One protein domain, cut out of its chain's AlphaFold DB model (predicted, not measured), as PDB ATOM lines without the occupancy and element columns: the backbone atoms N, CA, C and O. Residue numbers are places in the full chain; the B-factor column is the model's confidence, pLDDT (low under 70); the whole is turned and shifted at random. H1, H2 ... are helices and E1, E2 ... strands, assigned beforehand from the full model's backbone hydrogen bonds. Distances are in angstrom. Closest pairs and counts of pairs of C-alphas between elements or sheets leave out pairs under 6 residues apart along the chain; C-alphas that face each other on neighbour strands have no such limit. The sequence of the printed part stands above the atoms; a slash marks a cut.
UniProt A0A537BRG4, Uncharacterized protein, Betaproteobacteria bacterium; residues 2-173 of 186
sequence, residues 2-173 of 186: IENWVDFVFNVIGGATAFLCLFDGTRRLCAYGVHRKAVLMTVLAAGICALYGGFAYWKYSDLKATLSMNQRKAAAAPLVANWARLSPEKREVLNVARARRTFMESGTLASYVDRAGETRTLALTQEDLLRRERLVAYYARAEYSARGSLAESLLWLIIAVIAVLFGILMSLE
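AT A GLANCE: This is residues 2 to 173 of the 186 residues of an uncharacterized protein of Betaproteobacteria bacterium (UniProt A0A537BRG4). Two long helices, H2 and H4, run side by side in opposite ways as a long stalk; at one end of it H1 packs on both with its later residues and splays away, so that residues 2 to 10 stick out. At the other end is a small head, in which H3 packs beside the short hairpin E1 and E2, chiefly beside E1. The printed part has 172 residues, with four named helices and two named strands in the order H1, H2, H3, E1, E2, H4; the two strands form an antiparallel sheet, and the class is mostly helix. The whole is extended, with a radius of gyration of the C-alphas of 27.5 A, and its outline is a rod spanning 88 by 36 by 22 A.

IN THESE COORDINATES: H1 is residues 3 to 32, 42.9 A from first to last C-alpha, and begins at C-alpha 3 (24.709, -20.680, -1.649). H2 is residues 36 to 75, 56.7 A long, and ends at C-alpha 75 (-12.231, -21.008, 7.495). H3 is residues 88 to 106, 26.5 A long. E1 is residues 111 to 113 and E2 residues 119 to 121. H4, the longest helix, is residues 126 to 172, 69.3 A long, and ends at C-alpha 172 (26.001, 22.260, 2.973).

HOW THE PARTS SIT: H4 is the hub, touching the three other helices. With its residues 156 to 172 alone it touches H1, at a shallow tilt of 24 degrees, the same way; the closest C-alphas, of Arg 27 and Gly 167, are 4.0 A apart. With residues 139 to 160 alone it touches H2, at a shallow tilt of 24 degrees, opposite ways; the closest C-alphas, of Gly 53 and Ser 153, are 4.1 A apart. Residues 15 to 29 of H1 touch residues 38 to 49 of H2 at a steep tilt of 46 degrees, opposite ways, with the C-alphas of Gly 25 and Ala 38 closest at 4.6 A. H3 touches H4 with residues 100 to 105 alone, at a tilt of 36 degrees, only just steep; the closest C-alphas, of Met 104 and Arg 132, are 5.3 A apart. H2 and H3 are close but not clearly touching, with the C-alphas of Ala 74 and Glu 105 closest at 6.6 A. The closest C-alphas of H3 and E1, of Asn 95 and Tyr 112, are 5.3 A apart. In the hairpin E1 and E2, N 112 and O 120 are within hydrogen-bond range at 2.8 A, as are N 120 and O 112 at 2.8 A. In H2, H3 and H4 every O i to N i+4 pair is within hydrogen-bond range; in H1, 25 of 26 are.

THE WHOLE: The two C-alphas farthest apart, of Tyr 32 and Ala 116, are 88.2 A apart. The printed part has no cut. The link from H2 to H3, residues 76 to 87, is long; the other links are tight. The mean pLDDT of the printed part is 86.3, with residues 2 to 3 and 72 to 82 under 70.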
ATOM      1  N   ILE A   2      26.907 -22.932   1.296       43.28
ATOM      2  CA  ILE A   2      27.710 -22.100   0.374       43.28
ATOM      3  C   ILE A   2      26.845 -21.144  -0.478       43.28
ATOM      4  O   ILE A   2      27.256 -20.013  -0.702       43.28
ATOM      5  N   GLU A   3      25.627 -21.540  -0.868       49.28
ATOM      6  CA  GLU A   3      24.709 -20.680  -1.649       49.28
ATOM      7  C   GLU A   3      24.352 -19.364  -0.933       49.28
ATOM      8  O   GLU A   3      24.362 -18.310  -1.556       49.28
ATOM      9  N   ASN A   4      24.190 -19.378   0.396       71.56
ATOM     10  CA  ASN A   4      23.915 -18.156   1.166       71.56
ATOM     11  C   ASN A   4      25.097 -17.173   1.211       71.56
ATOM     12  O   ASN A   4      24.891 -15.990   1.468       71.56
ATOM     13  N   TRP A   5      26.333 -17.644   1.012       79.94
ATOM     14  CA  TRP A   5      27.516 -16.783   1.096       79.94
ATOM     15  C   TRP A   5      27.678 -15.911  -0.139       79.94
ATOM     16  O   TRP A   5      28.047 -14.747  -0.019       79.94
ATOM     17  N   VAL A   6      27.383 -16.463  -1.313       81.38
ATOM     18  CA  VAL A   6      27.456 -15.725  -2.577       81.38
ATOM     19  C   VAL A   6      26.426 -14.597  -2.573       81.38
ATOM     20  O   VAL A   6      26.790 -13.441  -2.786       81.38
ATOM     21  N   ASP A   7      25.180 -14.907  -2.206       78.12
ATOM     22  CA  ASP A   7      24.109 -13.915  -2.071       78.12
ATOM     23  C   ASP A   7      24.449 -12.846  -1.027       78.12
ATOM     24  O   ASP A   7      24.257 -11.653  -1.266       78.12
ATOM     25  N   PHE A   8      25.019 -13.250   0.113       81.31
ATOM     26  CA  PHE A   8      25.460 -12.317   1.146       81.31
ATOM     27  C   PHE A   8      26.542 -11.360   0.635       81.31
ATOM     28  O   PHE A   8      26.420 -10.149   0.810       81.31
ATOM     29  N   VAL A   9      27.579 -11.875  -0.030       87.25
ATOM     30  CA  VAL A   9      28.678 -11.055  -0.559       87.25
ATOM     31  C   VAL A   9      28.165 -10.075  -1.614       87.25
ATOM     32  O   VAL A   9      28.509  -8.894  -1.554       87.25
ATOM     33  N   PHE A  10      27.307 -10.518  -2.536       84.00
ATOM     34  CA  PHE A  10      26.713  -9.626  -3.534       84.00
ATOM     35  C   PHE A  10      25.810  -8.565  -2.908       84.00
ATOM     36  O   PHE A  10      25.905  -7.401  -3.295       84.00
ATOM     37  N   ASN A  11      24.999  -8.918  -1.909       83.31
ATOM     38  CA  ASN A  11      24.168  -7.951  -1.195       83.31
ATOM     39  C   ASN A  11      25.008  -6.924  -0.427       83.31
ATOM     40  O   ASN A  11      24.701  -5.735  -0.466       83.31
ATOM     41  N   VAL A  12      26.092  -7.343   0.233       87.00
ATOM     42  CA  VAL A  12      26.969  -6.433   0.987       87.00
ATOM     43  C   VAL A  12      27.757  -5.520   0.052       87.00
ATOM     44  O   VAL A  12      27.733  -4.303   0.225       87.00
ATOM     45  N   ILE A  13      28.434  -6.077  -0.958       89.75
ATOM     46  CA  ILE A  13      29.233  -5.289  -1.909       89.75
ATOM     47  C   ILE A  13      28.320  -4.384  -2.741       89.75
ATOM     48  O   ILE A  13      28.604  -3.195  -2.903       89.75
ATOM     49  N   GLY A  14      27.210  -4.927  -3.241       86.38
ATOM     50  CA  GLY A  14      26.207  -4.185  -3.996       86.38
ATOM     51  C   GLY A  14      25.573  -3.079  -3.159       86.38
ATOM     52  O   GLY A  14      25.497  -1.942  -3.618       86.38
ATOM     53  N   GLY A  15      25.210  -3.373  -1.908       88.44
ATOM     54  CA  GLY A  15      24.657  -2.406  -0.961       88.44
ATOM     55  C   GLY A  15      25.633  -1.288  -0.610       88.44
ATOM     56  O   GLY A  15      25.268  -0.117  -0.686       88.44
ATOM     57  N   ALA A  16      26.893  -1.615  -0.310       92.31
ATOM     58  CA  ALA A  16      27.933  -0.622  -0.041       92.31
ATOM     59  C   ALA A  16      28.211   0.259  -1.270       92.31
ATOM     60  O   ALA A  16      28.313   1.480  -1.153       92.31
ATOM     61  N   THR A  17      28.279  -0.340  -2.460       92.00
ATOM     62  CA  THR A  17      28.489   0.395  -3.716       92.00
ATOM     63  C   THR A  17      27.313   1.320  -4.012       92.00
ATOM     64  O   THR A  17      27.518   2.491  -4.329       92.00
ATOM     65  N   ALA A  18      26.078   0.828  -3.873       91.44
ATOM     66  CA  ALA A  18      24.878   1.635  -4.042       91.44
ATOM     67  C   ALA A  18      24.859   2.794  -3.039       91.44
ATOM     68  O   ALA A  18      24.665   3.932  -3.450       91.44
ATOM     69  N   PHE A  19      25.158   2.537  -1.762       93.75
ATOM     70  CA  PHE A  19      25.251   3.568  -0.730       93.75
ATOM     71  C   PHE A  19      26.255   4.666  -1.098       93.75
ATOM     72  O   PHE A  19      25.892   5.840  -1.116       93.75
ATOM     73  N   LEU A  20      27.493   4.300  -1.445       93.62
ATOM     74  CA  LEU A  20      28.543   5.260  -1.799       93.62
ATOM     75  C   LEU A  20      28.188   6.070  -3.050       93.62
ATOM     76  O   LEU A  20      28.384   7.285  -3.074       93.62
ATOM     77  N   CYS A  21      27.640   5.417  -4.077       93.81
ATOM     78  CA  CYS A  21      27.221   6.080  -5.309       93.81
ATOM     79  C   CYS A  21      26.056   7.046  -5.084       93.81
ATOM     80  O   CYS A  21      26.031   8.118  -5.687       93.81
ATOM     81  N   LEU A  22      25.103   6.678  -4.227       93.94
ATOM     82  CA  LEU A  22      23.946   7.503  -3.901       93.94
ATOM     83  C   LEU A  22      24.371   8.695  -3.037       93.94
ATOM     84  O   LEU A  22      24.038   9.826  -3.366       93.94
ATOM     85  N   PHE A  23      25.211   8.461  -2.028       94.62
ATOM     86  CA  PHE A  23      25.823   9.506  -1.208       94.62
ATOM     87  C   PHE A  23      26.617  10.519  -2.047       94.62
ATOM     88  O   PHE A  23      26.319  11.713  -2.018       94.62
ATOM     89  N   ASP A  24      27.621  10.071  -2.812       92.44
ATOM     90  CA  ASP A  24      28.493  10.979  -3.571       92.44
ATOM     91  C   ASP A  24      27.747  11.616  -4.752       92.44
ATOM     92  O   ASP A  24      27.962  12.787  -5.065       92.44
ATOM     93  N   GLY A  25      26.820  10.879  -5.371       90.88
ATOM     94  CA  GLY A  25      25.921  11.395  -6.397       90.88
ATOM     95  C   GLY A  25      25.057  12.541  -5.872       90.88
ATOM     96  O   GLY A  25      25.100  13.639  -6.432       90.88
ATOM     97  N   THR A  26      24.347  12.333  -4.759       92.25
ATOM     98  CA  THR A  26      23.525  13.366  -4.117       92.25
ATOM     99  C   THR A  26      24.373  14.544  -3.640       92.25
ATOM    100  O   THR A  26      24.031  15.689  -3.932       92.25
ATOM    101  N   ARG A  27      25.523  14.294  -3.000       92.69
ATOM    102  CA  ARG A  27      26.440  15.354  -2.555       92.69
ATOM    103  C   ARG A  27      26.888  16.245  -3.708       92.69
ATOM    104  O   ARG A  27      26.846  17.466  -3.591       92.69
ATOM    105  N   ARG A  28      27.299  15.654  -4.835       89.88
ATOM    106  CA  ARG A  28      27.747  16.410  -6.016       89.88
ATOM    107  C   ARG A  28      26.614  17.192  -6.668       89.88
ATOM    108  O   ARG A  28      26.848  18.322  -7.083       89.88
ATOM    109  N   LEU A  29      25.416  16.608  -6.744       91.12
ATOM    110  CA  LEU A  29      24.235  17.292  -7.278       91.12
ATOM    111  C   LEU A  29      23.883  18.533  -6.457       91.12
ATOM    112  O   LEU A  29      23.586  19.575  -7.035       91.12
ATOM    113  N   CYS A  30      23.954  18.436  -5.129       89.25
ATOM    114  CA  CYS A  30      23.648  19.552  -4.241       89.25
ATOM    115  C   CYS A  30      24.775  20.597  -4.173       89.25
ATOM    116  O   CYS A  30      24.482  21.786  -4.147       89.25
ATOM    117  N   ALA A  31      26.047  20.181  -4.184       88.00
ATOM    118  CA  ALA A  31      27.186  21.096  -4.050       88.00
ATOM    119  C   ALA A  31      27.559  21.825  -5.353       88.00
ATOM    120  O   ALA A  31      27.956  22.987  -5.316       88.00
ATOM    121  N   TYR A  32      27.472  21.146  -6.502       85.81
ATOM    122  CA  TYR A  32      27.992  21.654  -7.780       85.81
ATOM    123  C   TYR A  32      26.911  21.809  -8.864       85.81
ATOM    124  O   TYR A  32      27.164  22.388  -9.920       85.81
ATOM    125  N   GLY A  33      25.685  21.348  -8.594       82.94
ATOM    126  CA  GLY A  33      24.558  21.412  -9.520       82.94
ATOM    127  C   GLY A  33      24.416  20.174 -10.411       82.94
ATOM    128  O   GLY A  33      25.032  19.124 -10.211       82.94
ATOM    129  N   VAL A  34      23.539  20.275 -11.413       85.69
ATOM    130  CA  VAL A  34      23.131  19.128 -12.238       85.69
ATOM    131  C   VAL A  34      24.210  18.797 -13.272       85.69
ATOM    132  O   VAL A  34      24.327  19.436 -14.316       85.69
ATOM    133  N   HIS A  35      24.991  17.751 -13.003       89.50
ATOM    134  CA  HIS A  35      25.979  17.211 -13.939       89.50
ATOM    135  C   HIS A  35      25.611  15.789 -14.358       89.50
ATOM    136  O   HIS A  35      25.308  14.948 -13.510       89.50
ATOM    137  N   ARG A  36      25.727  15.475 -15.657       88.94
ATOM    138  CA  ARG A  36      25.325  14.174 -16.235       88.94
ATOM    139  C   ARG A  36      25.873  12.963 -15.470       88.94
ATOM    140  O   ARG A  36      25.145  11.999 -15.269       88.94
ATOM    141  N   LYS A  37      27.134  13.013 -15.021       88.94
ATOM    142  CA  LYS A  37      27.763  11.918 -14.258       88.94
ATOM    143  C   LYS A  37      27.136  11.731 -12.871       88.94
ATOM    144  O   LYS A  37      26.859  10.601 -12.490       88.94
ATOM    145  N   ALA A  38      26.887  12.823 -12.147       87.31
ATOM    146  CA  ALA A  38      26.294  12.778 -10.811       87.31
ATOM    147  C   ALA A  38      24.828  12.319 -10.865       87.31
ATOM    148  O   ALA A  38      24.416  11.478 -10.068       87.31
ATOM    149  N   VAL A  39      24.075  12.786 -11.870       91.31
ATOM    150  CA  VAL A  39      22.712  12.301 -12.145       91.31
ATOM    151  C   VAL A  39      22.731  10.803 -12.434       91.31
ATOM    152  O   VAL A  39      21.997  10.056 -11.798       91.31
ATOM    153  N   LEU A  40      23.596  10.346 -13.346       92.62
ATOM    154  CA  LEU A  40      23.665   8.934 -13.724       92.62
ATOM    155  C   LEU A  40      24.013   8.032 -12.531       92.62
ATOM    156  O   LEU A  40      23.347   7.020 -12.333       92.62
ATOM    157  N   MET A  41      25.008   8.407 -11.718       91.00
ATOM    158  CA  MET A  41      25.368   7.655 -10.508       91.00
ATOM    159  C   MET A  41      24.206   7.571  -9.519       91.00
ATOM    160  O   MET A  41      23.897   6.484  -9.035       91.00
ATOM    161  N   THR A  42      23.535   8.697  -9.263       91.19
ATOM    162  CA  THR A  42      22.410   8.757  -8.320       91.19
ATOM    163  C   THR A  42      21.236   7.913  -8.809       91.19
ATOM    164  O   THR A  42      20.686   7.128  -8.045       91.19
ATOM    165  N   VAL A  43      20.875   8.025 -10.093       94.25
ATOM    166  CA  VAL A  43      19.756   7.279 -10.691       94.25
ATOM    167  C   VAL A  43      20.038   5.779 -10.718       94.25
ATOM    168  O   VAL A  43      19.164   4.999 -10.354       94.25
ATOM    169  N   LEU A  44      21.249   5.360 -11.104       92.81
ATOM    170  CA  LEU A  44      21.619   3.942 -11.103       92.81
ATOM    171  C   LEU A  44      21.598   3.362  -9.688       92.81
ATOM    172  O   LEU A  44      21.013   2.303  -9.473       92.81
ATOM    173  N   ALA A  45      22.182   4.067  -8.719       92.12
ATOM    174  CA  ALA A  45      22.182   3.622  -7.331       92.12
ATOM    175  C   ALA A  45      20.759   3.560  -6.752       92.12
ATOM    176  O   ALA A  45      20.403   2.578  -6.103       92.12
ATOM    177  N   ALA A  46      19.917   4.559  -7.039       93.62
ATOM    178  CA  ALA A  46      18.522   4.571  -6.608       93.62
ATOM    179  C   ALA A  46      17.730   3.424  -7.247       93.62
ATOM    180  O   ALA A  46      16.941   2.768  -6.569       93.62
ATOM    181  N   GLY A  47      17.989   3.139  -8.527       93.50
ATOM    182  CA  GLY A  47      17.431   1.993  -9.237       93.50
ATOM    183  C   GLY A  47      17.812   0.663  -8.588       93.50
ATOM    184  O   GLY A  47      16.940  -0.173  -8.387       93.50
ATOM    185  N   ILE A  48      19.075   0.481  -8.188       91.50
ATOM    186  CA  ILE A  48      19.525  -0.726  -7.474       91.50
ATOM    187  C   ILE A  48      18.775  -0.873  -6.145       91.50
ATOM    188  O   ILE A  48      18.185  -1.924  -5.900       91.50
ATOM    189  N   CYS A  49      18.723   0.180  -5.323       93.06
ATOM    190  CA  CYS A  49      17.996   0.142  -4.051       93.06
ATOM    191  C   CYS A  49      16.503  -0.165  -4.250       93.06
ATOM    192  O   CYS A  49      15.934  -0.968  -3.510       93.06
ATOM    193  N   ALA A  50      15.871   0.434  -5.264       94.06
ATOM    194  CA  ALA A  50      14.464   0.204  -5.581       94.06
ATOM    195  C   ALA A  50      14.204  -1.224  -6.083       94.06
ATOM    196  O   ALA A  50      13.214  -1.835  -5.687       94.06
ATOM    197  N   LEU A  51      15.086  -1.775  -6.919       92.94
ATOM    198  CA  LEU A  51      14.958  -3.136  -7.440       92.94
ATOM    199  C   LEU A  51      15.131  -4.176  -6.334       92.94
ATOM    200  O   LEU A  51      14.275  -5.045  -6.192       92.94
ATOM    201  N   TYR A  52      16.185  -4.074  -5.522       91.06
ATOM    202  CA  TYR A  52      16.422  -5.017  -4.426       91.06
ATOM    203  C   TYR A  52      15.370  -4.878  -3.319       91.06
ATOM    204  O   TYR A  52      14.757  -5.870  -2.919       91.06
ATOM    205  N   GLY A  53      15.084  -3.649  -2.878       92.00
ATOM    206  CA  GLY A  53      14.055  -3.388  -1.873       92.00
ATOM    207  C   GLY A  53      12.651  -3.773  -2.349       92.00
ATOM    208  O   GLY A  53      11.861  -4.330  -1.583       92.00
ATOM    209  N   GLY A  54      12.351  -3.539  -3.629       93.38
ATOM    210  CA  GLY A  54      11.093  -3.913  -4.268       93.38
ATOM    211  C   GLY A  54      10.953  -5.422  -4.451       93.38
ATOM    212  O   GLY A  54       9.891  -5.970  -4.168       93.38
ATOM    213  N   PHE A  55      12.018  -6.120  -4.844       93.25
ATOM    214  CA  PHE A  55      12.020  -7.579  -4.956       93.25
ATOM    215  C   PHE A  55      11.835  -8.261  -3.594       93.25
ATOM    216  O   PHE A  55      11.041  -9.196  -3.472       93.25
ATOM    217  N   ALA A  56      12.499  -7.760  -2.550       92.50
ATOM    218  CA  ALA A  56      12.305  -8.229  -1.180       92.50
ATOM    219  C   ALA A  56      10.863  -7.982  -0.692       92.50
ATOM    220  O   ALA A  56      10.231  -8.866  -0.110       92.50
ATOM    221  N   TYR A  57      10.286  -6.817  -1.010       94.81
ATOM    222  CA  TYR A  57       8.882  -6.537  -0.709       94.81
ATOM    223  C   TYR A  57       7.927  -7.452  -1.478       94.81
ATOM    224  O   TYR A  57       6.957  -7.954  -0.909       94.81
ATOM    225  N   TRP A  58       8.206  -7.703  -2.757       95.88
ATOM    226  CA  TRP A  58       7.417  -8.607  -3.583       95.88
ATOM    227  C   TRP A  58       7.398 -10.016  -2.981       95.88
ATOM    228  O   TRP A  58       6.308 -10.541  -2.749       95.88
ATOM    229  N   LYS A  59       8.561 -10.566  -2.596       92.25
ATOM    230  CA  LYS A  59       8.665 -11.843  -1.861       92.25
ATOM    231  C   LYS A  59       7.811 -11.855  -0.594       92.25
ATOM    232  O   LYS A  59       7.057 -12.797  -0.365       92.25
ATOM    233  N   TYR A  60       7.898 -10.804   0.222       93.88
ATOM    234  CA  TYR A  60       7.056 -10.666   1.412       93.88
ATOM    235  C   TYR A  60       5.561 -10.681   1.060       93.88
ATOM    236  O   TYR A  60       4.784 -11.392   1.699       93.88
ATOM    237  N   SER A  61       5.156  -9.909   0.049       92.06
ATOM    238  CA  SER A  61       3.757  -9.786  -0.361       92.06
ATOM    239  C   SER A  61       3.193 -11.106  -0.888       92.06
ATOM    240  O   SER A  61       2.075 -11.471  -0.523       92.06
ATOM    241  N   ASP A  62       3.985 -11.857  -1.655       92.81
ATOM    242  CA  ASP A  62       3.620 -13.158  -2.212       92.81
ATOM    243  C   ASP A  62       3.479 -14.226  -1.118       92.81
ATOM    244  O   ASP A  62       2.451 -14.909  -1.019       92.81
ATOM    245  N   LEU A  63       4.453 -14.296  -0.202       90.75
ATOM    246  CA  LEU A  63       4.383 -15.184   0.959       90.75
ATOM    247  C   LEU A  63       3.170 -14.856   1.832       90.75
ATOM    248  O   LEU A  63       2.420 -15.750   2.224       90.75
ATOM    249  N   LYS A  64       2.922 -13.572   2.105       91.75
ATOM    250  CA  LYS A  64       1.776 -13.142   2.913       91.75
ATOM    251  C   LYS A  64       0.443 -13.423   2.219       91.75
ATOM    252  O   LYS A  64      -0.505 -13.855   2.881       91.75
ATOM    253  N   ALA A  65       0.361 -13.231   0.903       89.50
ATOM    254  CA  ALA A  65      -0.815 -13.580   0.114       89.50
ATOM    255  C   ALA A  65      -1.095 -15.086   0.200       89.50
ATOM    256  O   ALA A  65      -2.202 -15.475   0.575       89.50
ATOM    257  N   THR A  66      -0.078 -15.920  -0.018       86.12
ATOM    258  CA  THR A  66      -0.179 -17.384   0.076       86.12
ATOM    259  C   THR A  66      -0.616 -17.846   1.470       86.12
ATOM    260  O   THR A  66      -1.524 -18.671   1.598       86.12
ATOM    261  N   LEU A  67      -0.035 -17.273   2.532       85.94
ATOM    262  CA  LEU A  67      -0.433 -17.542   3.917       85.94
ATOM    263  C   LEU A  67      -1.903 -17.179   4.164       85.94
ATOM    264  O   LEU A  67      -2.669 -18.000   4.673       85.94
ATOM    265  N   SER A  68      -2.319 -15.982   3.749       82.38
ATOM    266  CA  SER A  68      -3.690 -15.506   3.964       82.38
ATOM    267  C   SER A  68      -4.730 -16.286   3.153       82.38
ATOM    268  O   SER A  68      -5.821 -16.556   3.655       82.38
ATOM    269  N   MET A  69      -4.407 -16.710   1.926       78.25
ATOM    270  CA  MET A  69      -5.287 -17.550   1.112       78.25
ATOM    271  C   MET A  69      -5.490 -18.922   1.746       78.25
ATOM    272  O   MET A  69      -6.618 -19.415   1.785       78.25
ATOM    273  N   ASN A  70      -4.426 -19.525   2.274       76.56
ATOM    274  CA  ASN A  70      -4.521 -20.830   2.918       76.56
ATOM    275  C   ASN A  70      -5.290 -20.757   4.249       76.56
ATOM    276  O   ASN A  70      -6.127 -21.618   4.512       76.56
ATOM    277  N   GLN A  71      -5.110 -19.684   5.025       71.38
ATOM    278  CA  GLN A  71      -5.913 -19.416   6.225       71.38
ATOM    279  C   GLN A  71      -7.397 -19.167   5.901       71.38
ATOM    280  O   GLN A  71      -8.281 -19.672   6.589       71.38
ATOM    281  N   ARG A  72      -7.706 -18.432   4.823       62.25
ATOM    282  CA  ARG A  72      -9.098 -18.196   4.391       62.25
ATOM    283  C   ARG A  72      -9.769 -19.462   3.856       62.25
ATOM    284  O   ARG A  72     -10.930 -19.707   4.171       62.25
ATOM    285  N   LYS A  73      -9.054 -20.286   3.080       60.97
ATOM    286  CA  LYS A  73      -9.564 -21.580   2.589       60.97
ATOM    287  C   LYS A  73      -9.886 -22.546   3.727       60.97
ATOM    288  O   LYS A  73     -10.818 -23.334   3.578       60.97
ATOM    289  N   ALA A  74      -9.143 -22.482   4.833       59.00
ATOM    290  CA  ALA A  74      -9.437 -23.233   6.048       59.00
ATOM    291  C   ALA A  74     -10.795 -22.823   6.650       59.00
ATOM    292  O   ALA A  74     -11.704 -23.644   6.751       59.00
ATOM    293  N   ALA A  75     -10.996 -21.526   6.898       57.25
ATOM    294  CA  ALA A  75     -12.231 -21.008   7.495       57.25
ATOM    295  C   ALA A  75     -13.497 -21.193   6.629       57.25
ATOM    296  O   ALA A  75     -14.599 -21.304   7.160       57.25
ATOM    297  N   ALA A  76     -13.362 -21.220   5.298       54.81
ATOM    298  CA  ALA A  76     -14.489 -21.181   4.364       54.81
ATOM    299  C   ALA A  76     -15.023 -22.555   3.912       54.81
ATOM    300  O   ALA A  76     -15.761 -22.610   2.932       54.81
ATOM    301  N   ALA A  77     -14.657 -23.669   4.558       58.34
ATOM    302  CA  ALA A  77     -15.140 -24.992   4.153       58.34
ATOM    303  C   ALA A  77     -16.684 -25.069   4.246       58.34
ATOM    304  O   ALA A  77     -17.224 -25.066   5.357       58.34
ATOM    305  N   PRO A  78     -17.417 -25.130   3.115       56.62
ATOM    306  CA  PRO A  78     -18.869 -25.036   3.139       56.62
ATOM    307  C   PRO A  78     -19.484 -26.293   3.762       56.62
ATOM    308  O   PRO A  78     -19.040 -27.416   3.505       56.62
ATOM    309  N   LEU A  79     -20.548 -26.107   4.552       59.81
ATOM    310  CA  LEU A  79     -21.477 -27.187   4.876       59.81
ATOM    311  C   LEU A  79     -21.982 -27.769   3.549       59.81
ATOM    312  O   LEU A  79     -22.442 -27.015   2.692       59.81
ATOM    313  N   VAL A  80     -21.879 -29.088   3.365       62.31
ATOM    314  CA  VAL A  80     -22.294 -29.742   2.118       62.31
ATOM    315  C   VAL A  80     -23.762 -29.406   1.848       62.31
ATOM    316  O   VAL A  80     -24.658 -29.849   2.575       62.31
ATOM    317  N   ALA A  81     -24.015 -28.601   0.812       60.16
ATOM    318  CA  ALA A  81     -25.359 -28.357   0.313       60.16
ATOM    319  C   ALA A  81     -25.950 -29.729  -0.042       60.16
ATOM    320  O   ALA A  81     -25.357 -30.455  -0.836       60.16
ATOM    321  N   ASN A  82     -27.074 -30.100   0.581       68.12
ATOM    322  CA  ASN A  82     -27.706 -31.435   0.565       68.12
ATOM    323  C   ASN A  82     -27.338 -32.398   1.706       68.12
ATOM    324  O   ASN A  82     -27.464 -33.615   1.544       68.12
ATOM    325  N   TRP A  83     -26.995 -31.882   2.889       71.94
ATOM    326  CA  TRP A  83     -26.741 -32.721   4.066       71.94
ATOM    327  C   TRP A  83     -27.858 -33.747   4.351       71.94
ATOM    328  O   TRP A  83     -27.603 -34.927   4.590       71.94
ATOM    329  N   ALA A  84     -29.113 -33.306   4.221       72.19
ATOM    330  CA  ALA A  84     -30.310 -34.112   4.450       72.19
ATOM    331  C   ALA A  84     -30.537 -35.238   3.418       72.19
ATOM    332  O   ALA A  84     -31.290 -36.166   3.697       72.19
ATOM    333  N   ARG A  85     -29.880 -35.206   2.251       78.94
ATOM    334  CA  ARG A  85     -30.063 -36.206   1.177       78.94
ATOM    335  C   ARG A  85     -28.977 -37.287   1.147       78.94
ATOM    336  O   ARG A  85     -29.062 -38.222   0.360       78.94
ATOM    337  N   LEU A  86     -27.945 -37.160   1.980       80.88
ATOM    338  CA  LEU A  86     -26.843 -38.124   2.055       80.88
ATOM    339  C   LEU A  86     -27.233 -39.348   2.892       80.88
ATOM    340  O   LEU A  86     -27.903 -39.199   3.915       80.88
ATOM    341  N   SER A  87     -26.782 -40.537   2.471       85.50
ATOM    342  CA  SER A  87     -26.928 -41.770   3.252       85.50
ATOM    343  C   SER A  87     -26.145 -41.677   4.570       85.50
ATOM    344  O   SER A  87     -25.126 -40.980   4.607       85.50
ATOM    345  N   PRO A  88     -26.565 -42.378   5.640       84.44
ATOM    346  CA  PRO A  88     -25.903 -42.314   6.947       84.44
ATOM    347  C   PRO A  88     -24.396 -42.596   6.877       84.44
ATOM    348  O   PRO A  88     -23.606 -41.885   7.487       84.44
ATOM    349  N   GLU A  89     -23.984 -43.558   6.047       86.38
ATOM    350  CA  GLU A  89     -22.569 -43.888   5.835       86.38
ATOM    351  C   GLU A  89     -21.787 -42.743   5.185       86.38
ATOM    352  O   GLU A  89     -20.701 -42.380   5.633       86.38
ATOM    353  N   LYS A  90     -22.356 -42.118   4.145       85.06
ATOM    354  CA  LYS A  90     -21.729 -40.964   3.490       85.06
ATOM    355  C   LYS A  90     -21.668 -39.762   4.430       85.06
ATOM    356  O   LYS A  90     -20.732 -38.970   4.333       85.06
ATOM    357  N   ARG A  91     -22.636 -39.628   5.346       83.31
ATOM    358  CA  ARG A  91     -22.620 -38.587   6.381       83.31
ATOM    359  C   ARG A  91     -21.501 -38.780   7.382       83.31
ATOM    360  O   ARG A  91     -20.780 -37.824   7.642       83.31
ATOM    361  N   GLU A  92     -21.322 -39.994   7.884       86.31
ATOM    362  CA  GLU A  92     -20.224 -40.291   8.800       86.31
ATOM    363  C   GLU A  92     -18.870 -39.958   8.158       86.31
ATOM    364  O   GLU A  92     -18.099 -39.194   8.732       86.31
ATOM    365  N   VAL A  93     -18.607 -40.429   6.932       87.38
ATOM    366  CA  VAL A  93     -17.328 -40.181   6.234       87.38
ATOM    367  C   VAL A  93     -17.033 -38.684   6.105       87.38
ATOM    368  O   VAL A  93     -15.918 -38.235   6.374       87.38
ATOM    369  N   LEU A  94     -18.036 -37.892   5.728       86.25
ATOM    370  CA  LEU A  94     -17.912 -36.440   5.603       86.25
ATOM    371  C   LEU A  94     -17.754 -35.745   6.969       86.25
ATOM    372  O   LEU A  94     -16.968 -34.802   7.082       86.25
ATOM    373  N   ASN A  95     -18.440 -36.214   8.016       85.44
ATOM    374  CA  ASN A  95     -18.289 -35.699   9.380       85.44
ATOM    375  C   ASN A  95     -16.891 -35.996   9.945       85.44
ATOM    376  O   ASN A  95     -16.266 -35.105  10.521       85.44
ATOM    377  N   VAL A  96     -16.367 -37.204   9.726       88.00
ATOM    378  CA  VAL A  96     -15.001 -37.598  10.106       88.00
ATOM    379  C   VAL A  96     -13.973 -36.767   9.343       88.00
ATOM    380  O   VAL A  96     -13.043 -36.231   9.946       88.00
ATOM    381  N   ALA A  97     -14.150 -36.594   8.029       86.88
ATOM    382  CA  ALA A  97     -13.270 -35.754   7.217       86.88
ATOM    383  C   ALA A  97     -13.267 -34.294   7.703       86.88
ATOM    384  O   ALA A  97     -12.208 -33.671   7.789       86.88
ATOM    385  N   ARG A  98     -14.434 -33.762   8.087       85.44
ATOM    386  CA  ARG A  98     -14.563 -32.425   8.680       85.44
ATOM    387  C   ARG A  98     -13.867 -32.329  10.036       85.44
ATOM    388  O   ARG A  98     -13.156 -31.354  10.277       85.44
ATOM    389  N   ALA A  99     -14.039 -33.321  10.907       86.12
ATOM    390  CA  ALA A  99     -13.389 -33.345  12.212       86.12
ATOM    391  C   ALA A  99     -11.858 -33.417  12.075       86.12
ATOM    392  O   ALA A  99     -11.153 -32.641  12.719       86.12
ATOM    393  N   ARG A 100     -11.339 -34.262  11.166       88.12
ATOM    394  CA  ARG A 100      -9.900 -34.322  10.841       88.12
ATOM    395  C   ARG A 100      -9.391 -32.990  10.325       88.12
ATOM    396  O   ARG A 100      -8.354 -32.514  10.768       88.12
ATOM    397  N   ARG A 101     -10.126 -32.362   9.412       85.12
ATOM    398  CA  ARG A 101      -9.760 -31.051   8.877       85.12
ATOM    399  C   ARG A 101      -9.713 -29.978   9.966       85.12
ATOM    400  O   ARG A 101      -8.758 -29.215  10.008       85.12
ATOM    401  N   THR A 102     -10.689 -29.979  10.872       85.00
ATOM    402  CA  THR A 102     -10.709 -29.064  12.024       85.00
ATOM    403  C   THR A 102      -9.451 -29.257  12.868       85.00
ATOM    404  O   THR A 102      -8.736 -28.296  13.114       85.00
ATOM    405  N   PHE A 103      -9.099 -30.503  13.198       87.69
ATOM    406  CA  PHE A 103      -7.856 -30.797  13.912       87.69
ATOM    407  C   PHE A 103      -6.605 -30.303  13.167       87.69
ATOM    408  O   PHE A 103      -5.707 -29.716  13.773       87.69
ATOM    409  N   MET A 104      -6.545 -30.493  11.851       85.69
ATOM    410  CA  MET A 104      -5.425 -30.031  11.029       85.69
ATOM    411  C   MET A 104      -5.268 -28.503  11.032       85.69
ATOM    412  O   MET A 104      -4.146 -28.012  10.947       85.69
ATOM    413  N   GLU A 105      -6.371 -27.761  11.139       81.19
ATOM    414  CA  GLU A 105      -6.396 -26.296  11.066       81.19
ATOM    415  C   GLU A 105      -6.228 -25.629  12.439       81.19
ATOM    416  O   GLU A 105      -5.384 -24.747  12.595       81.19
ATOM    417  N   SER A 106      -6.995 -26.050  13.449       80.94
ATOM    418  CA  SER A 106      -6.998 -25.446  14.791       80.94
ATOM    419  C   SER A 106      -6.170 -26.225  15.815       80.94
ATOM    420  O   SER A 106      -5.823 -25.693  16.865       80.94
ATOM    421  N   GLY A 107      -5.856 -27.497  15.550       84.00
ATOM    422  CA  GLY A 107      -5.320 -28.414  16.559       84.00
ATOM    423  C   GLY A 107      -6.334 -28.876  17.599       84.00
ATOM    424  O   GLY A 107      -5.947 -29.566  18.538       84.00
ATOM    425  N   THR A 108      -7.612 -28.520  17.456       85.00
ATOM    426  CA  THR A 108      -8.650 -28.949  18.394       85.00
ATOM    427  C   THR A 108      -9.248 -30.280  17.959       85.00
ATOM    428  O   THR A 108      -9.540 -30.510  16.785       85.00
ATOM    429  N   LEU A 109      -9.438 -31.179  18.925       85.75
ATOM    430  CA  LEU A 109     -10.166 -32.424  18.718       85.75
ATOM    431  C   LEU A 109     -11.644 -32.094  18.501       85.75
ATOM    432  O   LEU A 109     -12.336 -31.656  19.417       85.75
ATOM    433  N   ALA A 110     -12.115 -32.283  17.273       83.75
ATOM    434  CA  ALA A 110     -13.519 -32.127  16.934       83.75
ATOM    435  C   ALA A 110     -14.279 -33.445  17.128       83.75
ATOM    436  O   ALA A 110     -13.747 -34.540  16.916       83.75
ATOM    437  N   SER A 111     -15.549 -33.329  17.500       85.44
ATOM    438  CA  SER A 111     -16.492 -34.439  17.509       85.44
ATOM    439  C   SER A 111     -17.192 -34.582  16.156       85.44
ATOM    440  O   SER A 111     -17.369 -33.610  15.419       85.44
ATOM    441  N   TYR A 112     -17.610 -35.801  15.831       85.31
ATOM    442  CA  TYR A 112     -18.339 -36.145  14.616       85.31
ATOM    443  C   TYR A 112     -19.578 -36.978  14.963       85.31
ATOM    444  O   TYR A 112     -19.623 -37.622  16.009       85.31
ATOM    445  N   VAL A 113     -20.598 -36.945  14.103       85.31
ATOM    446  CA  VAL A 113     -21.815 -37.753  14.273       85.31
ATOM    447  C   VAL A 113     -21.674 -39.040  13.463       85.31
ATOM    448  O   VAL A 113     -21.447 -38.974  12.249       85.31
ATOM    449  N   ASP A 114     -21.787 -40.177  14.148       84.19
ATOM    450  CA  ASP A 114     -21.730 -41.535  13.594       84.19
ATOM    451  C   ASP A 114     -23.037 -41.892  12.846       84.19
ATOM    452  O   ASP A 114     -24.051 -41.197  12.948       84.19
ATOM    453  N   ARG A 115     -23.049 -43.000  12.102       86.38
ATOM    454  CA  ARG A 115     -24.205 -43.587  11.403       86.38
ATOM    455  C   ARG A 115     -25.405 -43.799  12.321       86.38
ATOM    456  O   ARG A 115     -26.538 -43.674  11.865       86.38
ATOM    457  N   ALA A 116     -25.146 -44.103  13.593       85.56
ATOM    458  CA  ALA A 116     -26.160 -44.286  14.630       85.56
ATOM    459  C   ALA A 116     -26.739 -42.961  15.169       85.56
ATOM    460  O   ALA A 116     -27.655 -42.983  15.984       85.56
ATOM    461  N   GLY A 117     -26.216 -41.806  14.742       80.56
ATOM    462  CA  GLY A 117     -26.598 -40.496  15.276       80.56
ATOM    463  C   GLY A 117     -25.883 -40.118  16.577       80.56
ATOM    464  O   GLY A 117     -26.125 -39.040  17.113       80.56
ATOM    465  N   GLU A 118     -24.977 -40.962  17.072       88.25
ATOM    466  CA  GLU A 118     -24.180 -40.678  18.265       88.25
ATOM    467  C   GLU A 118     -23.041 -39.704  17.968       88.25
ATOM    468  O   GLU A 118     -22.404 -39.760  16.915       88.25
ATOM    469  N   THR A 119     -22.748 -38.828  18.927       87.38
ATOM    470  CA  THR A 119     -21.615 -37.904  18.833       87.38
ATOM    471  C   THR A 119     -20.367 -38.583  19.388       87.38
ATOM    472  O   THR A 119     -20.317 -38.906  20.572       87.38
ATOM    473  N   ARG A 120     -19.352 -38.790  18.547       88.19
ATOM    474  CA  ARG A 120     -18.075 -39.409  18.921       88.19
ATOM    475  C   ARG A 120     -16.926 -38.429  18.753       88.19
ATOM    476  O   ARG A 120     -16.916 -37.608  17.839       88.19
ATOM    477  N   THR A 121     -15.937 -38.504  19.634       87.38
ATOM    478  CA  THR A 121     -14.678 -37.769  19.476       87.38
ATOM    479  C   THR A 121     -13.810 -38.452  18.430       87.38
ATOM    480  O   THR A 121     -13.680 -39.675  18.431       87.38
ATOM    481  N   LEU A 122     -13.200 -37.668  17.541       87.06
ATOM    482  CA  LEU A 122     -12.297 -38.202  16.530       87.06
ATOM    483  C   LEU A 122     -11.082 -38.891  17.178       87.06
ATOM    484  O   LEU A 122     -10.327 -38.257  17.913       87.06
ATOM    485  N   ALA A 123     -10.855 -40.161  16.840       87.50
ATOM    486  CA  ALA A 123      -9.602 -40.848  17.137       87.50
ATOM    487  C   ALA A 123      -8.547 -40.455  16.091       87.50
ATOM    488  O   ALA A 123      -8.699 -40.741  14.901       87.50
ATOM    489  N   LEU A 124      -7.500 -39.755  16.530       87.25
ATOM    490  CA  LEU A 124      -6.409 -39.317  15.663       87.25
ATOM    491  C   LEU A 124      -5.441 -40.461  15.379       87.25
ATOM    492  O   LEU A 124      -5.103 -41.238  16.271       87.25
ATOM    493  N   THR A 125      -4.950 -40.522  14.146       88.94
ATOM    494  CA  THR A 125      -3.857 -41.426  13.775       88.94
ATOM    495  C   THR A 125      -2.502 -40.732  13.924       88.94
ATOM    496  O   THR A 125      -2.409 -39.502  13.903       88.94
ATOM    497  N   GLN A 126      -1.419 -41.508  14.025       91.00
ATOM    498  CA  GLN A 126      -0.057 -40.956  14.025       91.00
ATOM    499  C   GLN A 126       0.242 -40.163  12.740       91.00
ATOM    500  O   GLN A 126       0.950 -39.157  12.775       91.00
ATOM    501  N   GLU A 127      -0.336 -40.566  11.607       90.31
ATOM    502  CA  GLU A 127      -0.209 -39.828  10.350       90.31
ATOM    503  C   GLU A 127      -0.869 -38.447  10.411       90.31
ATOM    504  O   GLU A 127      -0.307 -37.485   9.885       90.31
ATOM    505  N   ASP A 128      -2.030 -38.327  11.062       87.44
ATOM    506  CA  ASP A 128      -2.724 -37.045  11.229       87.44
ATOM    507  C   ASP A 128      -1.872 -36.064  12.054       87.44
ATOM    508  O   ASP A 128      -1.762 -34.887  11.703       87.44
ATOM    509  N   LEU A 129      -1.196 -36.558  13.098       90.25
ATOM    510  CA  LEU A 129      -0.259 -35.765  13.901       90.25
ATOM    511  C   LEU A 129       0.930 -35.279  13.064       90.25
ATOM    512  O   LEU A 129       1.187 -34.076  12.998       90.25
ATOM    513  N   LEU A 130       1.600 -36.190  12.351       93.12
ATOM    514  CA  LEU A 130       2.753 -35.855  11.508       93.12
ATOM    515  C   LEU A 130       2.387 -34.870  10.394       93.12
ATOM    516  O   LEU A 130       3.160 -33.963  10.072       93.12
ATOM    517  N   ARG A 131       1.209 -35.024   9.780       88.00
ATOM    518  CA  ARG A 131       0.733 -34.077   8.763       88.00
ATOM    519  C   ARG A 131       0.518 -32.694   9.361       88.00
ATOM    520  O   ARG A 131       0.918 -31.710   8.738       88.00
ATOM    521  N   ARG A 132      -0.079 -32.603  10.551       88.19
ATOM    522  CA  ARG A 132      -0.281 -31.323  11.233       88.19
ATOM    523  C   ARG A 132       1.046 -30.662  11.583       88.19
ATOM    524  O   ARG A 132       1.219 -29.482  11.298       88.19
ATOM    525  N   GLU A 133       1.996 -31.402  12.142       92.19
ATOM    526  CA  GLU A 133       3.327 -30.875  12.466       92.19
ATOM    527  C   GLU A 133       4.034 -30.310  11.233       92.19
ATOM    528  O   GLU A 133       4.584 -29.211  11.285       92.19
ATOM    529  N   ARG A 134       3.953 -31.006  10.093       90.94
ATOM    530  CA  ARG A 134       4.492 -30.506   8.819       90.94
ATOM    531  C   ARG A 134       3.814 -29.215   8.372       90.94
ATOM    532  O   ARG A 134       4.509 -28.310   7.921       90.94
ATOM    533  N   LEU A 135       2.489 -29.109   8.509       88.31
ATOM    534  CA  LEU A 135       1.763 -27.877   8.190       88.31
ATOM    535  C   LEU A 135       2.173 -26.724   9.108       88.31
ATOM    536  O   LEU A 135       2.468 -25.637   8.621       88.31
ATOM    537  N   VAL A 136       2.243 -26.960  10.418       89.00
ATOM    538  CA  VAL A 136       2.665 -25.946  11.394       89.00
ATOM    539  C   VAL A 136       4.100 -25.496  11.114       89.00
ATOM    540  O   VAL A 136       4.362 -24.298  11.046       89.00
ATOM    541  N   ALA A 137       5.019 -26.436  10.872       91.56
ATOM    542  CA  ALA A 137       6.403 -26.129  10.526       91.56
ATOM    543  C   ALA A 137       6.511 -25.345   9.210       91.56
ATOM    544  O   ALA A 137       7.309 -24.414   9.110       91.56
ATOM    545  N   TYR A 138       5.699 -25.692   8.208       89.25
ATOM    546  CA  TYR A 138       5.621 -24.957   6.949       89.25
ATOM    547  C   TYR A 138       5.159 -23.513   7.167       89.25
ATOM    548  O   TYR A 138       5.840 -22.586   6.729       89.25
ATOM    549  N   TYR A 139       4.052 -23.308   7.888       88.56
ATOM    550  CA  TYR A 139       3.528 -21.970   8.168       88.56
ATOM    551  C   TYR A 139       4.507 -21.122   8.980       88.56
ATOM    552  O   TYR A 139       4.743 -19.969   8.626       88.56
ATOM    553  N   ALA A 140       5.142 -21.703  10.001       89.75
ATOM    554  CA  ALA A 140       6.145 -21.013  10.806       89.75
ATOM    555  C   ALA A 140       7.357 -20.573   9.965       89.75
ATOM    556  O   ALA A 140       7.811 -19.434  10.073       89.75
ATOM    557  N   ARG A 141       7.864 -21.446   9.082       90.25
ATOM    558  CA  ARG A 141       8.973 -21.107   8.172       90.25
ATOM    559  C   ARG A 141       8.585 -20.031   7.165       90.25
ATOM    560  O   ARG A 141       9.367 -19.115   6.927       90.25
ATOM    561  N   ALA A 142       7.393 -20.132   6.585       89.25
ATOM    562  CA  ALA A 142       6.892 -19.149   5.631       89.25
ATOM    563  C   ALA A 142       6.697 -17.771   6.285       89.25
ATOM    564  O   ALA A 142       7.087 -16.763   5.702       89.25
ATOM    565  N   GLU A 143       6.174 -17.717   7.514       90.75
ATOM    566  CA  GLU A 143       6.038 -16.467   8.266       90.75
ATOM    567  C   GLU A 143       7.400 -15.862   8.626       90.75
ATOM    568  O   GLU A 143       7.612 -14.663   8.442       90.75
ATOM    569  N   TYR A 144       8.345 -16.685   9.088       91.00
ATOM    570  CA  TYR A 144       9.706 -16.237   9.370       91.00
ATOM    571  C   TYR A 144      10.382 -15.653   8.118       91.00
ATOM    572  O   TYR A 144      10.929 -14.552   8.165       91.00
ATOM    573  N   SER A 145      10.269 -16.342   6.979       89.69
ATOM    574  CA  SER A 145      10.796 -15.878   5.688       89.69
ATOM    575  C   SER A 145      10.140 -14.572   5.220       89.69
ATOM    576  O   SER A 145      10.821 -13.653   4.757       89.69
ATOM    577  N   ALA A 146       8.822 -14.442   5.404       91.00
ATOM    578  CA  ALA A 146       8.091 -13.220   5.086       91.00
ATOM    579  C   ALA A 146       8.587 -12.031   5.925       91.00
ATOM    580  O   ALA A 146       8.854 -10.961   5.379       91.00
ATOM    581  N   ARG A 147       8.769 -12.216   7.241       92.06
ATOM    582  CA  ARG A 147       9.323 -11.174   8.125       92.06
ATOM    583  C   ARG A 147      10.749 -10.787   7.729       92.06
ATOM    584  O   ARG A 147      11.050  -9.597   7.696       92.06
ATOM    585  N   GLY A 148      11.591 -11.764   7.390       90.69
ATOM    586  CA  GLY A 148      12.948 -11.516   6.892       90.69
ATOM    587  C   GLY A 148      12.957 -10.681   5.610       90.69
ATOM    588  O   GLY A 148      13.667  -9.685   5.528       90.69
ATOM    589  N   SER A 149      12.089 -11.021   4.654       90.81
ATOM    590  CA  SER A 149      11.972 -10.301   3.377       90.81
ATOM    591  C   SER A 149      11.464  -8.863   3.565       90.81
ATOM    592  O   SER A 149      11.923  -7.938   2.894       90.81
ATOM    593  N   LEU A 150      10.547  -8.641   4.515       93.44
ATOM    594  CA  LEU A 150      10.104  -7.295   4.885       93.44
ATOM    595  C   LEU A 150      11.239  -6.477   5.515       93.44
ATOM    596  O   LEU A 150      11.419  -5.315   5.161       93.44
ATOM    597  N   ALA A 151      12.002  -7.077   6.433       93.06
ATOM    598  CA  ALA A 151      13.136  -6.416   7.071       93.06
ATOM    599  C   ALA A 151      14.207  -6.016   6.044       93.06
ATOM    600  O   ALA A 151      14.701  -4.893   6.088       93.06
ATOM    601  N   GLU A 152      14.509  -6.894   5.086       90.50
ATOM    602  CA  GLU A 152      15.436  -6.604   3.988       90.50
ATOM    603  C   GLU A 152      14.937  -5.443   3.115       90.50
ATOM    604  O   GLU A 152      15.689  -4.512   2.833       90.50
ATOM    605  N   SER A 153      13.652  -5.440   2.747       92.69
ATOM    606  CA  SER A 153      13.050  -4.342   1.984       92.69
ATOM    607  C   SER A 153      13.162  -2.993   2.707       92.69
ATOM    608  O   SER A 153      13.592  -1.996   2.118       92.69
ATOM    609  N   LEU A 154      12.839  -2.969   4.005       94.69
ATOM    610  CA  LEU A 154      12.970  -1.773   4.835       94.69
ATOM    611  C   LEU A 154      14.426  -1.325   4.968       94.69
ATOM    612  O   LEU A 154      14.692  -0.127   4.936       94.69
ATOM    613  N   LEU A 155      15.367  -2.263   5.081       92.56
ATOM    614  CA  LEU A 155      16.789  -1.953   5.172       92.56
ATOM    615  C   LEU A 155      17.283  -1.227   3.913       92.56
ATOM    616  O   LEU A 155      17.929  -0.190   4.036       92.56
ATOM    617  N   TRP A 156      16.932  -1.711   2.717       93.50
ATOM    618  CA  TRP A 156      17.281  -1.044   1.455       93.50
ATOM    619  C   TRP A 156      16.729   0.382   1.375       93.50
ATOM    620  O   TRP A 156      17.433   1.299   0.947       93.50
ATOM    621  N   LEU A 157      15.492   0.587   1.836       94.00
ATOM    622  CA  LEU A 157      14.873   1.909   1.893       94.00
ATOM    623  C   LEU A 157      15.589   2.833   2.889       94.00
ATOM    624  O   LEU A 157      15.919   3.966   2.545       94.00
ATOM    625  N   ILE A 158      15.871   2.346   4.097       94.50
ATOM    626  CA  ILE A 158      16.574   3.106   5.138       94.50
ATOM    627  C   ILE A 158      17.975   3.501   4.660       94.50
ATOM    628  O   ILE A 158      18.337   4.669   4.759       94.50
ATOM    629  N   ILE A 159      18.742   2.564   4.093       93.12
ATOM    630  CA  ILE A 159      20.088   2.822   3.562       93.12
ATOM    631  C   ILE A 159      20.044   3.896   2.471       93.12
ATOM    632  O   ILE A 159      20.855   4.822   2.499       93.12
ATOM    633  N   ALA A 160      19.089   3.809   1.540       93.69
ATOM    634  CA  ALA A 160      18.932   4.807   0.488       93.69
ATOM    635  C   ALA A 160      18.618   6.195   1.066       93.69
ATOM    636  O   ALA A 160      19.280   7.167   0.715       93.69
ATOM    637  N   VAL A 161      17.659   6.288   1.995       96.06
ATOM    638  CA  VAL A 161      17.302   7.556   2.656       96.06
ATOM    639  C   VAL A 161      18.501   8.142   3.398       96.06
ATOM    640  O   VAL A 161      18.808   9.320   3.228       96.06
ATOM    641  N   ILE A 162      19.218   7.326   4.172       95.94
ATOM    642  CA  ILE A 162      20.407   7.752   4.915       95.94
ATOM    643  C   ILE A 162      21.494   8.269   3.961       95.94
ATOM    644  O   ILE A 162      22.063   9.330   4.213       95.94
ATOM    645  N   ALA A 163      21.759   7.575   2.850       95.38
ATOM    646  CA  ALA A 163      22.742   8.009   1.857       95.38
ATOM    647  C   ALA A 163      22.392   9.372   1.239       95.38
ATOM    648  O   ALA A 163      23.263  10.238   1.148       95.38
ATOM    649  N   VAL A 164      21.121   9.587   0.867       95.19
ATOM    650  CA  VAL A 164      20.642  10.891   0.369       95.19
ATOM    651  C   VAL A 164      20.852  11.971   1.426       95.19
ATOM    652  O   VAL A 164      21.440  13.007   1.128       95.19
ATOM    653  N   LEU A 165      20.392  11.734   2.658       95.44
ATOM    654  CA  LEU A 165      20.466  12.715   3.742       95.44
ATOM    655  C   LEU A 165      21.910  13.109   4.051       95.44
ATOM    656  O   LEU A 165      22.199  14.300   4.152       95.44
ATOM    657  N   PHE A 166      22.827  12.142   4.138       94.00
ATOM    658  CA  PHE A 166      24.250  12.437   4.314       94.00
ATOM    659  C   PHE A 166      24.834  13.192   3.124       94.00
ATOM    660  O   PHE A 166      25.606  14.128   3.324       94.00
ATOM    661  N   GLY A 167      24.461  12.827   1.895       91.81
ATOM    662  CA  GLY A 167      24.917  13.529   0.698       91.81
ATOM    663  C   GLY A 167      24.501  15.000   0.714       91.81
ATOM    664  O   GLY A 167      25.325  15.878   0.465       91.81
ATOM    665  N   ILE A 168      23.247  15.276   1.085       91.81
ATOM    666  CA  ILE A 168      22.726  16.639   1.246       91.81
ATOM    667  C   ILE A 168      23.460  17.361   2.378       91.81
ATOM    668  O   ILE A 168      23.977  18.452   2.155       91.81
ATOM    669  N   LEU A 169      23.553  16.767   3.570       92.56
ATOM    670  CA  LEU A 169      24.157  17.418   4.736       92.56
ATOM    671  C   LEU A 169      25.615  17.821   4.467       92.56
ATOM    672  O   LEU A 169      25.987  18.969   4.681       92.56
ATOM    673  N   MET A 170      26.402  16.911   3.890       90.75
ATOM    674  CA  MET A 170      27.810  17.153   3.546       90.75
ATOM    675  C   MET A 170      27.988  18.104   2.353       90.75
ATOM    676  O   MET A 170      29.095  18.562   2.097       90.75
ATOM    677  N   SER A 171      26.930  18.397   1.592       88.06
ATOM    678  CA  SER A 171      26.974  19.428   0.544       88.06
ATOM    679  C   SER A 171      26.788  20.847   1.092       88.06
ATOM    680  O   SER A 171      27.189  21.808   0.437       88.06
ATOM    681  N   LEU A 172      26.197  20.979   2.287       84.12
ATOM    682  CA  LEU A 172      26.001  22.260   2.973       84.12
ATOM    683  C   LEU A 172      27.278  22.725   3.681       84.12
ATOM    684  O   LEU A 172      27.470  23.926   3.886       84.12
ATOM    685  N   GLU A 173      28.167  21.792   4.025       76.62
ATOM    686  CA  GLU A 173      29.530  22.108   4.436       76.62
ATOM    687  C   GLU A 173      30.267  22.712   3.232       76.62
ATOM    688  O   GLU A 173      30.688  22.014   2.310       76.62
TER     689      GLU A 173